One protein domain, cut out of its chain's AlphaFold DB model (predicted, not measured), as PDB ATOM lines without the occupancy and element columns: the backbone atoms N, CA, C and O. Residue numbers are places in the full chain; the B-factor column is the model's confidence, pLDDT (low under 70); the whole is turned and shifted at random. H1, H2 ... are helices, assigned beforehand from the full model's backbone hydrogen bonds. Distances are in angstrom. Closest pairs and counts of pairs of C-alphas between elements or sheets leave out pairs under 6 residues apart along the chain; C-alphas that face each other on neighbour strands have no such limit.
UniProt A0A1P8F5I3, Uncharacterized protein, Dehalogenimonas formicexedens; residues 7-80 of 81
ATOM      1  N   VAL A   7     173.596 152.961 141.421       50.84
ATOM      2  CA  VAL A   7     174.698 152.737 142.362       50.84
ATOM      3  C   VAL A   7     174.855 153.919 143.324       50.84
ATOM      4  O   VAL A   7     175.122 153.720 144.507       50.84
ATOM      5  N   LYS A   8     174.575 155.159 142.889       46.75
ATOM      6  CA  LYS A   8     174.633 156.333 143.787       46.75
ATOM      7  C   LYS A   8     173.570 156.313 144.887       46.75
ATOM      8  O   LYS A   8     173.824 156.827 145.972       46.75
ATOM      9  N   LYS A   9     172.397 155.726 144.626       48.25
ATOM     10  CA  LYS A   9     171.296 155.633 145.602       48.25
ATOM     11  C   LYS A   9     171.570 154.555 146.662       48.25
ATOM     12  O   LYS A   9     171.081 154.680 147.780       48.25
ATOM     13  N   ALA A  10     172.370 153.543 146.311       52.41
ATOM     14  CA  ALA A  10     172.647 152.372 147.142       52.41
ATOM     15  C   ALA A  10     173.862 152.519 148.082       52.41
ATOM     16  O   ALA A  10     173.859 151.916 149.147       52.41
ATOM     17  N   ILE A  11     174.883 153.319 147.736       52.50
ATOM     18  CA  ILE A  11     176.134 153.387 148.526       52.50
ATOM     19  C   ILE A  11     176.062 154.404 149.691       52.50
ATOM     20  O   ILE A  11     176.759 154.253 150.689       52.50
ATOM     21  N   LEU A  12     175.215 155.438 149.600       53.34
ATOM     22  CA  LEU A  12     175.152 156.545 150.570       53.34
ATOM     23  C   LEU A  12     173.737 157.147 150.581       53.34
ATOM     24  O   LEU A  12     173.494 158.151 149.919       53.34
ATOM     25  N   GLY A  13     172.795 156.491 151.269       61.16
ATOM     26  CA  GLY A  13     171.369 156.848 151.377       61.16
ATOM     27  C   GLY A  13     170.996 158.263 150.908       61.16
ATOM     28  O   GLY A  13     171.195 159.250 151.619       61.16
ATOM     29  N   PHE A  14     170.461 158.371 149.689       75.81
ATOM     30  CA  PHE A  14     170.110 159.654 149.082       75.81
ATOM     31  C   PHE A  14     168.928 160.295 149.823       75.81
ATOM     32  O   PHE A  14     167.783 159.873 149.668       75.81
ATOM     33  N   ASN A  15     169.195 161.325 150.631       83.69
ATOM     34  CA  ASN A  15     168.162 162.042 151.374       83.69
ATOM     35  C   ASN A  15     167.673 163.271 150.593       83.69
ATOM     36  O   ASN A  15     168.288 164.341 150.622       83.69
ATOM     37  N   SER A  16     166.526 163.139 149.927       85.69
ATOM     38  CA  SER A  16     165.926 164.206 149.119       85.69
ATOM     39  C   SER A  16     165.664 165.502 149.899       85.69
ATOM     40  O   SER A  16     165.700 166.590 149.321       85.69
ATOM     41  N   ALA A  17     165.453 165.436 151.219       85.56
ATOM     42  CA  ALA A  17     165.229 166.623 152.041       85.56
ATOM     43  C   ALA A  17     166.497 167.476 152.230       85.56
ATOM     44  O   ALA A  17     166.378 168.698 152.352       85.56
ATOM     45  N   LEU A  18     167.687 166.859 152.219       86.69
ATOM     46  CA  LEU A  18     168.975 167.567 152.279       86.69
ATOM     47  C   LEU A  18     169.311 168.250 150.951       86.69
ATOM     48  O   LEU A  18     169.898 169.328 150.932       86.69
ATOM     49  N   PHE A  19     168.908 167.635 149.840       88.94
ATOM     50  CA  PHE A  19     169.269 168.094 148.504       88.94
ATOM     51  C   PHE A  19     168.178 168.928 147.810       88.94
ATOM     52  O   PHE A  19     168.470 169.551 146.783       88.94
ATOM     53  N   CYS A  20     166.940 168.990 148.337       90.31
ATOM     54  CA  CYS A  20     165.915 169.878 147.776       90.31
ATOM     55  C   CYS A  20     166.171 171.351 148.104       90.31
ATOM     56  O   CYS A  20     166.284 171.744 149.262       90.31
ATOM     57  N   ARG A  21     166.066 172.202 147.079       93.31
ATOM     58  CA  ARG A  21     166.059 173.672 147.201       93.31
ATOM     59  C   ARG A  21     164.671 174.288 147.400       93.31
ATOM     60  O   ARG A  21     164.504 175.496 147.290       93.31
ATOM     61  N   CYS A  22     163.676 173.464 147.712       92.62
ATOM     62  CA  CYS A  22     162.270 173.841 147.821       92.62
ATOM     63  C   CYS A  22     162.052 175.040 148.762       92.62
ATOM     64  O   CYS A  22     161.309 175.939 148.414       92.62
ATOM     65  N   ARG A  23     162.743 175.089 149.913       90.25
ATOM     66  CA  ARG A  23     162.617 176.176 150.908       90.25
ATOM     67  C   ARG A  23     163.076 177.547 150.410       90.25
ATOM     68  O   ARG A  23     162.598 178.552 150.911       90.25
ATOM     69  N   SER A  24     164.014 177.574 149.469       93.00
ATOM     70  CA  SER A  24     164.549 178.806 148.880       93.00
ATOM     71  C   SER A  24     163.901 179.117 147.531       93.00
ATOM     72  O   SER A  24     164.301 180.061 146.859       93.00
ATOM     73  N   CYS A  25     162.945 178.293 147.093       94.69
ATOM     74  CA  CYS A  25     162.271 178.475 145.820       94.69
ATOM     75  C   CYS A  25     161.311 179.666 145.918       94.69
ATOM     76  O   CYS A  25     160.535 179.708 146.870       94.69
ATOM     77  N   PRO A  26     161.283 180.587 144.941       94.94
ATOM     78  CA  PRO A  26     160.354 181.720 144.961       94.94
ATOM     79  C   PRO A  26     158.871 181.320 144.961       94.94
ATOM     80  O   PRO A  26     158.020 182.099 145.375       94.94
ATOM     81  N   THR A  27     158.552 180.093 144.538       94.31
ATOM     82  CA  THR A  27     157.206 179.506 144.649       94.31
ATOM     83  C   THR A  27     156.899 178.883 146.011       94.31
ATOM     84  O   THR A  27     155.810 178.344 146.182       94.31
ATOM     85  N   TYR A  28     157.837 178.860 146.964       94.12
ATOM     86  CA  TYR A  28     157.595 178.275 148.280       94.12
ATOM     87  C   TYR A  28     156.582 179.133 149.051       94.12
ATOM     88  O   TYR A  28     156.858 180.305 149.301       94.12
ATOM     89  N   PRO A  29     155.433 178.576 149.472       92.88
ATOM     90  CA  PRO A  29     154.378 179.355 150.122       92.88
ATOM     91  C   PRO A  29     154.703 179.727 151.579       92.88
ATOM     92  O   PRO A  29     153.938 180.447 152.222       92.88
ATOM     93  N   GLY A  30     155.816 179.233 152.133       89.81
ATOM     94  CA  GLY A  30     156.167 179.429 153.536       89.81
ATOM     95  C   GLY A  30     155.316 178.567 154.474       89.81
ATOM     96  O   GLY A  30     154.989 177.427 154.155       89.81
ATOM     97  N   LYS A  31     154.995 179.102 155.662       89.94
ATOM     98  CA  LYS A  31     154.107 178.479 156.672       89.94
ATOM     99  C   LYS A  31     154.480 177.043 157.071       89.94
ATOM    100  O   LYS A  31     153.609 176.234 157.367       89.94
ATOM    101  N   ASN A  32     155.775 176.726 157.081       88.25
ATOM    102  CA  ASN A  32     156.289 175.380 157.354       88.25
ATOM    103  C   ASN A  32     155.752 174.291 156.405       88.25
ATOM    104  O   ASN A  32     155.797 173.113 156.754       88.25
ATOM    105  N   ASP A  33     155.292 174.658 155.203       91.44
ATOM    106  CA  ASP A  33     154.795 173.680 154.240       91.44
ATOM    107  C   ASP A  33     155.889 172.635 153.924       91.44
ATOM    108  O   ASP A  33     157.059 173.015 153.725       91.44
ATOM    109  N   PRO A  34     155.571 171.323 153.912       89.00
ATOM    110  CA  PRO A  34     156.575 170.288 153.724       89.00
ATOM    111  C   PRO A  34     157.308 170.423 152.387       89.00
ATOM    112  O   PRO A  34     156.753 170.811 151.360       89.00
ATOM    113  N   ARG A  35     158.595 170.080 152.382       88.88
ATOM    114  CA  ARG A  35     159.466 170.195 151.204       88.88
ATOM    115  C   ARG A  35     159.299 168.998 150.257       88.88
ATOM    116  O   ARG A  35     158.540 168.080 150.525       88.88
ATOM    117  N   VAL A  36     160.098 168.989 149.190       91.00
ATOM    118  CA  VAL A  36     160.280 167.859 148.258       91.00
ATOM    119  C   VAL A  36     159.017 167.542 147.442       91.00
ATOM    120  O   VAL A  36     158.638 166.390 147.258       91.00
ATOM    121  N   TYR A  37     158.360 168.582 146.919       92.00
ATOM    122  CA  TYR A  37     157.102 168.468 146.164       92.00
ATOM    123  C   TYR A  37     157.147 167.491 144.981       92.00
ATOM    124  O   TYR A  37     156.150 166.839 144.692       92.00
ATOM    125  N   CYS A  38     158.302 167.354 144.325       88.19
ATOM    126  CA  CYS A  38     158.495 166.414 143.219       88.19
ATOM    127  C   CYS A  38     158.280 164.946 143.614       88.19
ATOM    128  O   CYS A  38     157.880 164.154 142.770       88.19
ATOM    129  N   GLU A  39     158.500 164.598 144.886       86.44
ATOM    130  CA  GLU A  39     158.273 163.249 145.416       86.44
ATOM    131  C   GLU A  39     156.978 163.179 146.237       86.44
ATOM    132  O   GLU A  39     156.174 162.263 146.051       86.44
ATOM    133  N   ARG A  40     156.735 164.163 147.119       87.44
ATOM    134  CA  ARG A  40     155.584 164.127 148.038       87.44
ATOM    135  C   ARG A  40     154.254 164.520 147.398       87.44
ATOM    136  O   ARG A  40     153.205 164.094 147.869       87.44
ATOM    137  N   GLY A  41     154.278 165.357 146.361       87.25
ATOM    138  CA  GLY A  41     153.085 165.951 145.756       87.25
ATOM    139  C   GLY A  41     152.877 167.426 146.075       87.25
ATOM    140  O   GLY A  41     153.713 168.069 146.712       87.25
ATOM    141  N   LYS A  42     151.748 167.959 145.593       92.56
ATOM    142  CA  LYS A  42     151.435 169.391 145.643       92.56
ATOM    143  C   LYS A  42     151.303 169.930 147.066       92.56
ATOM    144  O   LYS A  42     151.026 169.204 148.024       92.56
ATOM    145  N   SER A  43     151.507 171.231 147.175       93.94
ATOM    146  CA  SER A  43     151.165 172.032 148.338       93.94
ATOM    147  C   SER A  43     149.645 172.008 148.566       93.94
ATOM    148  O   SER A  43     148.887 172.040 147.594       93.94
ATOM    149  N   PRO A  44     149.178 171.970 149.827       92.88
ATOM    150  CA  PRO A  44     147.789 172.271 150.165       92.88
ATOM    151  C   PRO A  44     147.494 173.783 150.146       92.88
ATOM    152  O   PRO A  44     146.336 174.183 150.154       92.88
ATOM    153  N   LEU A  45     148.533 174.621 150.150       94.00
ATOM    154  CA  LEU A  45     148.443 176.077 150.069       94.00
ATOM    155  C   LEU A  45     148.463 176.548 148.613       94.00
ATOM    156  O   LEU A  45     149.100 175.914 147.771       94.00
ATOM    157  N   GLU A  46     147.849 177.704 148.358       93.12
ATOM    158  CA  GLU A  46     147.886 178.384 147.061       93.12
ATOM    159  C   GLU A  46     149.325 178.734 146.644       93.12
ATOM    160  O   GLU A  46     150.091 179.311 147.422       93.12
ATOM    161  N   ILE A  47     149.689 178.391 145.404       94.81
ATOM    162  CA  ILE A  47     151.018 178.630 144.837       94.81
ATOM    163  C   ILE A  47     150.942 179.676 143.730       94.81
ATOM    164  O   ILE A  47     150.211 179.527 142.757       94.81
ATOM    165  N   LYS A  48     151.808 180.690 143.812       93.25
ATOM    166  CA  LYS A  48     152.044 181.634 142.713       93.25
ATOM    167  C   LYS A  48     153.257 181.189 141.899       93.25
ATOM    168  O   LYS A  48     154.370 181.114 142.422       93.25
ATOM    169  N   ARG A  49     153.061 180.908 140.607       91.94
ATOM    170  CA  ARG A  49     154.122 180.459 139.684       91.94
ATOM    171  C   ARG A  49     155.016 181.608 139.204       91.94
ATOM    172  O   ARG A  49     155.042 181.928 138.025       91.94
ATOM    173  N   VAL A  50     155.758 182.222 140.121       91.88
ATOM    174  CA  VAL A  50     156.664 183.338 139.792       91.88
ATOM    175  C   VAL A  50     157.969 182.873 139.130       91.88
ATOM    176  O   VAL A  50     158.407 183.455 138.148       91.88
ATOM    177  N   SER A  51     158.599 181.817 139.649       93.94
ATOM    178  CA  SER A  51     159.793 181.162 139.090       93.94
ATOM    179  C   SER A  51     160.092 179.875 139.866       93.94
ATOM    180  O   SER A  51     159.649 179.720 141.004       93.94
ATOM    181  N   CYS A  52     160.834 178.930 139.277       94.44
ATOM    182  CA  CYS A  52     161.086 177.629 139.899       94.44
ATOM    183  C   CYS A  52     162.572 177.251 139.920       94.44
ATOM    184  O   CYS A  52     163.250 177.286 138.898       94.44
ATOM    185  N   LEU A  53     163.060 176.798 141.080       95.44
ATOM    186  CA  LEU A  53     164.434 176.312 141.252       95.44
ATOM    187  C   LEU A  53     164.602 174.809 140.977       95.44
ATOM    188  O   LEU A  53     165.732 174.319 141.032       95.44
ATOM    189  N   CYS A  54     163.520 174.072 140.688       92.50
ATOM    190  CA  CYS A  54     163.556 172.622 140.460       92.50
ATOM    191  C   CYS A  54     164.646 172.182 139.465       92.50
ATOM    192  O   CYS A  54     165.423 171.315 139.853       92.50
ATOM    193  N   PRO A  55     164.835 172.807 138.285       92.00
ATOM    194  CA  PRO A  55     165.876 172.385 137.335       92.00
ATOM    195  C   PRO A  55     167.314 172.481 137.879       92.00
ATOM    196  O   PRO A  55     168.228 171.819 137.390       92.00
ATOM    197  N   THR A  56     167.538 173.294 138.918       92.62
ATOM    198  CA  THR A  56     168.848 173.447 139.577       92.62
ATOM    199  C   THR A  56     169.045 172.495 140.761       92.62
ATOM    200  O   THR A  56     170.164 172.333 141.245       92.62
ATOM    201  N   CYS A  57     167.969 171.864 141.234       90.81
ATOM    202  CA  CYS A  57     167.947 170.982 142.393       90.81
ATOM    203  C   CYS A  57     168.584 169.622 142.073       90.81
ATOM    204  O   CYS A  57     168.263 169.008 141.056       90.81
ATOM    205  N   LEU A  58     169.434 169.103 142.965       90.25
ATOM    206  CA  LEU A  58     170.069 167.801 142.746       90.25
ATOM    207  C   LEU A  58     169.036 166.663 142.721       90.25
ATOM    208  O   LEU A  58     169.134 165.810 141.851       90.25
ATOM    209  N   VAL A  59     168.003 166.704 143.579       89.81
ATOM    210  CA  VAL A  59     166.884 165.730 143.581       89.81
ATOM    211  C   VAL A  59     166.220 165.636 142.214       89.81
ATOM    212  O   VAL A  59     165.924 164.543 141.746       89.81
ATOM    213  N   TRP A  60     166.023 166.776 141.553       90.31
ATOM    214  CA  TRP A  60     165.413 166.817 140.230       90.31
ATOM    215  C   TRP A  60     166.311 166.185 139.168       90.31
ATOM    216  O   TRP A  60     165.864 165.338 138.397       90.31
ATOM    217  N   LYS A  61     167.600 166.542 139.188       88.69
ATOM    218  CA  LYS A  61     168.589 166.061 138.219       88.69
ATOM    219  C   LYS A  61     168.833 164.558 138.332       88.69
ATOM    220  O   LYS A  61     168.826 163.875 137.318       88.69
ATOM    221  N   VAL A  62     169.038 164.042 139.547       85.75
ATOM    222  CA  VAL A  62     169.396 162.624 139.740       85.75
ATOM    223  C   VAL A  62     168.228 161.676 139.481       85.75
ATOM    224  O   VAL A  62     168.457 160.553 139.051       85.75
ATOM    225  N   ASN A  63     166.990 162.123 139.712       82.25
ATOM    226  CA  ASN A  63     165.795 161.321 139.435       82.25
ATOM    227  C   ASN A  63     165.295 161.472 137.985       82.25
ATOM    228  O   ASN A  63     164.328 160.816 137.599       82.25
ATOM    229  N   GLY A  64     165.922 162.326 137.164       84.44
ATOM    230  CA  GLY A  64     165.522 162.515 135.765       84.44
ATOM    231  C   GLY A  64     164.079 163.014 135.612       84.44
ATOM    232  O   GLY A  64     163.361 162.608 134.682       84.44
ATOM    233  N   PHE A  65     163.646 163.850 136.559       86.31
ATOM    234  CA  PHE A  65     162.393 164.588 136.481       86.31
ATOM    235  C   PHE A  65     162.445 165.560 135.299       86.31
ATOM    236  O   PHE A  65     163.518 166.027 134.922       86.31
ATOM    237  N   LYS A  66     161.297 165.801 134.664       86.44
ATOM    238  CA  LYS A  66     161.206 166.637 133.451       86.44
ATOM    239  C   LYS A  66     160.393 167.905 133.674       86.44
ATOM    240  O   LYS A  66     160.707 168.936 133.091       86.44
ATOM    241  N   GLU A  67     159.405 167.834 134.553       90.00
ATOM    242  CA  GLU A  67     158.503 168.940 134.837       90.00
ATOM    243  C   GLU A  67     159.028 169.830 135.966       90.00
ATOM    244  O   GLU A  67     160.024 169.545 136.632       90.00
ATOM    245  N   THR A  68     158.356 170.952 136.194       92.12
ATOM    246  CA  THR A  68     158.630 171.852 137.319       92.12
ATOM    247  C   THR A  68     157.320 172.233 138.002       92.12
ATOM    248  O   THR A  68     156.258 171.733 137.641       92.12
ATOM    249  N   PHE A  69     157.381 173.083 139.030       94.00
ATOM    250  CA  PHE A  69     156.191 173.516 139.774       94.00
ATOM    251  C   PHE A  69     155.369 172.366 140.382       94.00
ATOM    252  O   PHE A  69     154.165 172.505 140.565       94.00
ATOM    253  N   TYR A  70     156.017 171.270 140.791       92.88
ATOM    254  CA  TYR A  70     155.367 170.145 141.485       92.88
ATOM    255  C   TYR A  70     154.602 170.559 142.756       92.88
ATOM    256  O   TYR A  70     153.693 169.866 143.205       92.88
ATOM    257  N   CYS A  71     154.958 171.709 143.340       93.75
ATOM    258  CA  CYS A  71     154.215 172.331 144.434       93.75
ATOM    259  C   CYS A  71     152.785 172.722 144.052       93.75
ATOM    260  O   CYS A  71     151.942 172.802 144.932       93.75
ATOM    261  N   ASP A  72     152.505 172.936 142.773       94.69
ATOM    262  CA  ASP A  72     151.191 173.302 142.254       94.69
ATOM    263  C   ASP A  72     150.570 172.147 141.447       94.69
ATOM    264  O   ASP A  72     149.437 171.737 141.689       94.69
ATOM    265  N   THR A  73     151.347 171.540 140.543       90.25
ATOM    266  CA  THR A  73     150.865 170.509 139.606       90.25
ATOM    267  C   THR A  73     150.694 169.118 140.216       90.25
ATOM    268  O   THR A  73     149.994 168.284 139.642       90.25
ATOM    269  N   GLY A  74     151.289 168.845 141.380       81.62
ATOM    270  CA  GLY A  74     151.337 167.500 141.964       81.62
ATOM    271  C   GLY A  74     152.692 166.833 141.758       81.62
ATOM    272  O   GLY A  74     153.607 167.448 141.235       81.62
ATOM    273  N   LYS A  75     152.852 165.588 142.221       75.31
ATOM    274  CA  LYS A  75     154.125 164.849 142.109       75.31
ATOM    275  C   LYS A  75     154.364 164.360 140.686       75.31
ATOM    276  O   LYS A  75     153.407 164.123 139.949       75.31
ATOM    277  N   ASP A  76     155.630 164.150 140.334       72.38
ATOM    278  CA  ASP A  76     155.980 163.550 139.049       72.38
ATOM    279  C   ASP A  76     155.390 162.129 138.952       72.38
ATOM    280  O   ASP A  76     155.470 161.374 139.925       72.38
ATOM    281  N   PRO A  77     154.816 161.710 137.810       67.12
ATOM    282  CA  PRO A  77     154.337 160.341 137.638       67.12
ATOM    283  C   PRO A  77     155.415 159.291 137.935       67.12
ATOM    284  O   PRO A  77     155.102 158.235 138.486       67.12
ATOM    285  N   LYS A  78     156.688 159.603 137.645       66.31
ATOM    286  CA  LYS A  78     157.826 158.719 137.920       66.31
ATOM    287  C   LYS A  78     158.146 158.569 139.405       66.31
ATOM    288  O   LYS A  78     158.885 157.664 139.763       66.31
ATOM    289  N   SER A  79     157.610 159.418 140.280       60.47
ATOM    290  CA  SER A  79     157.863 159.338 141.721       60.47
ATOM    291  C   SER A  79     157.039 158.248 142.431       60.47
ATOM    292  O   SER A  79     157.087 158.155 143.656       60.47
ATOM    293  N   ARG A  80     156.210 157.483 141.701       56.72
ATOM    294  CA  ARG A  80     155.385 156.381 142.239       56.72
ATOM    295  C   ARG A  80     156.031 154.997 142.111       56.72
ATOM    296  O   ARG A  80     155.363 154.021 142.443       56.72
TER     297      ARG A  80
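Overview. This is residues 7 to 80 of the 81 residues of an uncharacterized protein of Dehalogenimonas formicexedens (UniProt A0A1P8F5I3). This is a small body with little regular structure, largely loops, with short helices H3 and H5 packed together in it and H1 at one end of the long axis. Residues 20 to 36 and 41 to 57 loop towards the other end. The printed part has 74 residues with six named helices, H1 to H6 in order, and no named strand; the class is all helix, with 26 residues in named elements. It is compact, radius of gyration of the C-alphas 11.9 A, spanning 37 by 22 by 20 A.

Arrangement. H4, residues 58 to 62, only just touches H2, residues 16 to 19, with 3 pairs of C-alphas within 8 A, the closest those of Phe 19 and Leu 58, 5.8 A. H3, residues 37 to 40, touches H5, residues 70 to 73; their closest C-alphas, Tyr 37 and Cys 71, are 5.1 A apart. H1, residues 7 to 11, touches no helix. In H1 and H4 every O i to N i+4 pair is within hydrogen-bond range.

Along the chain. H1 runs 6.4 A from C-alpha 7 at (174.698, 152.737, 142.362). H6, residues 77 to 80, ends at C-alpha 80 (155.385, 156.381, 142.239).

Size, cuts and confidence. The printed part has no cut. Links H2 to H3 and H3 to H4 are long. Residues 7 to 13 and 77 to 80 have pLDDT under 70.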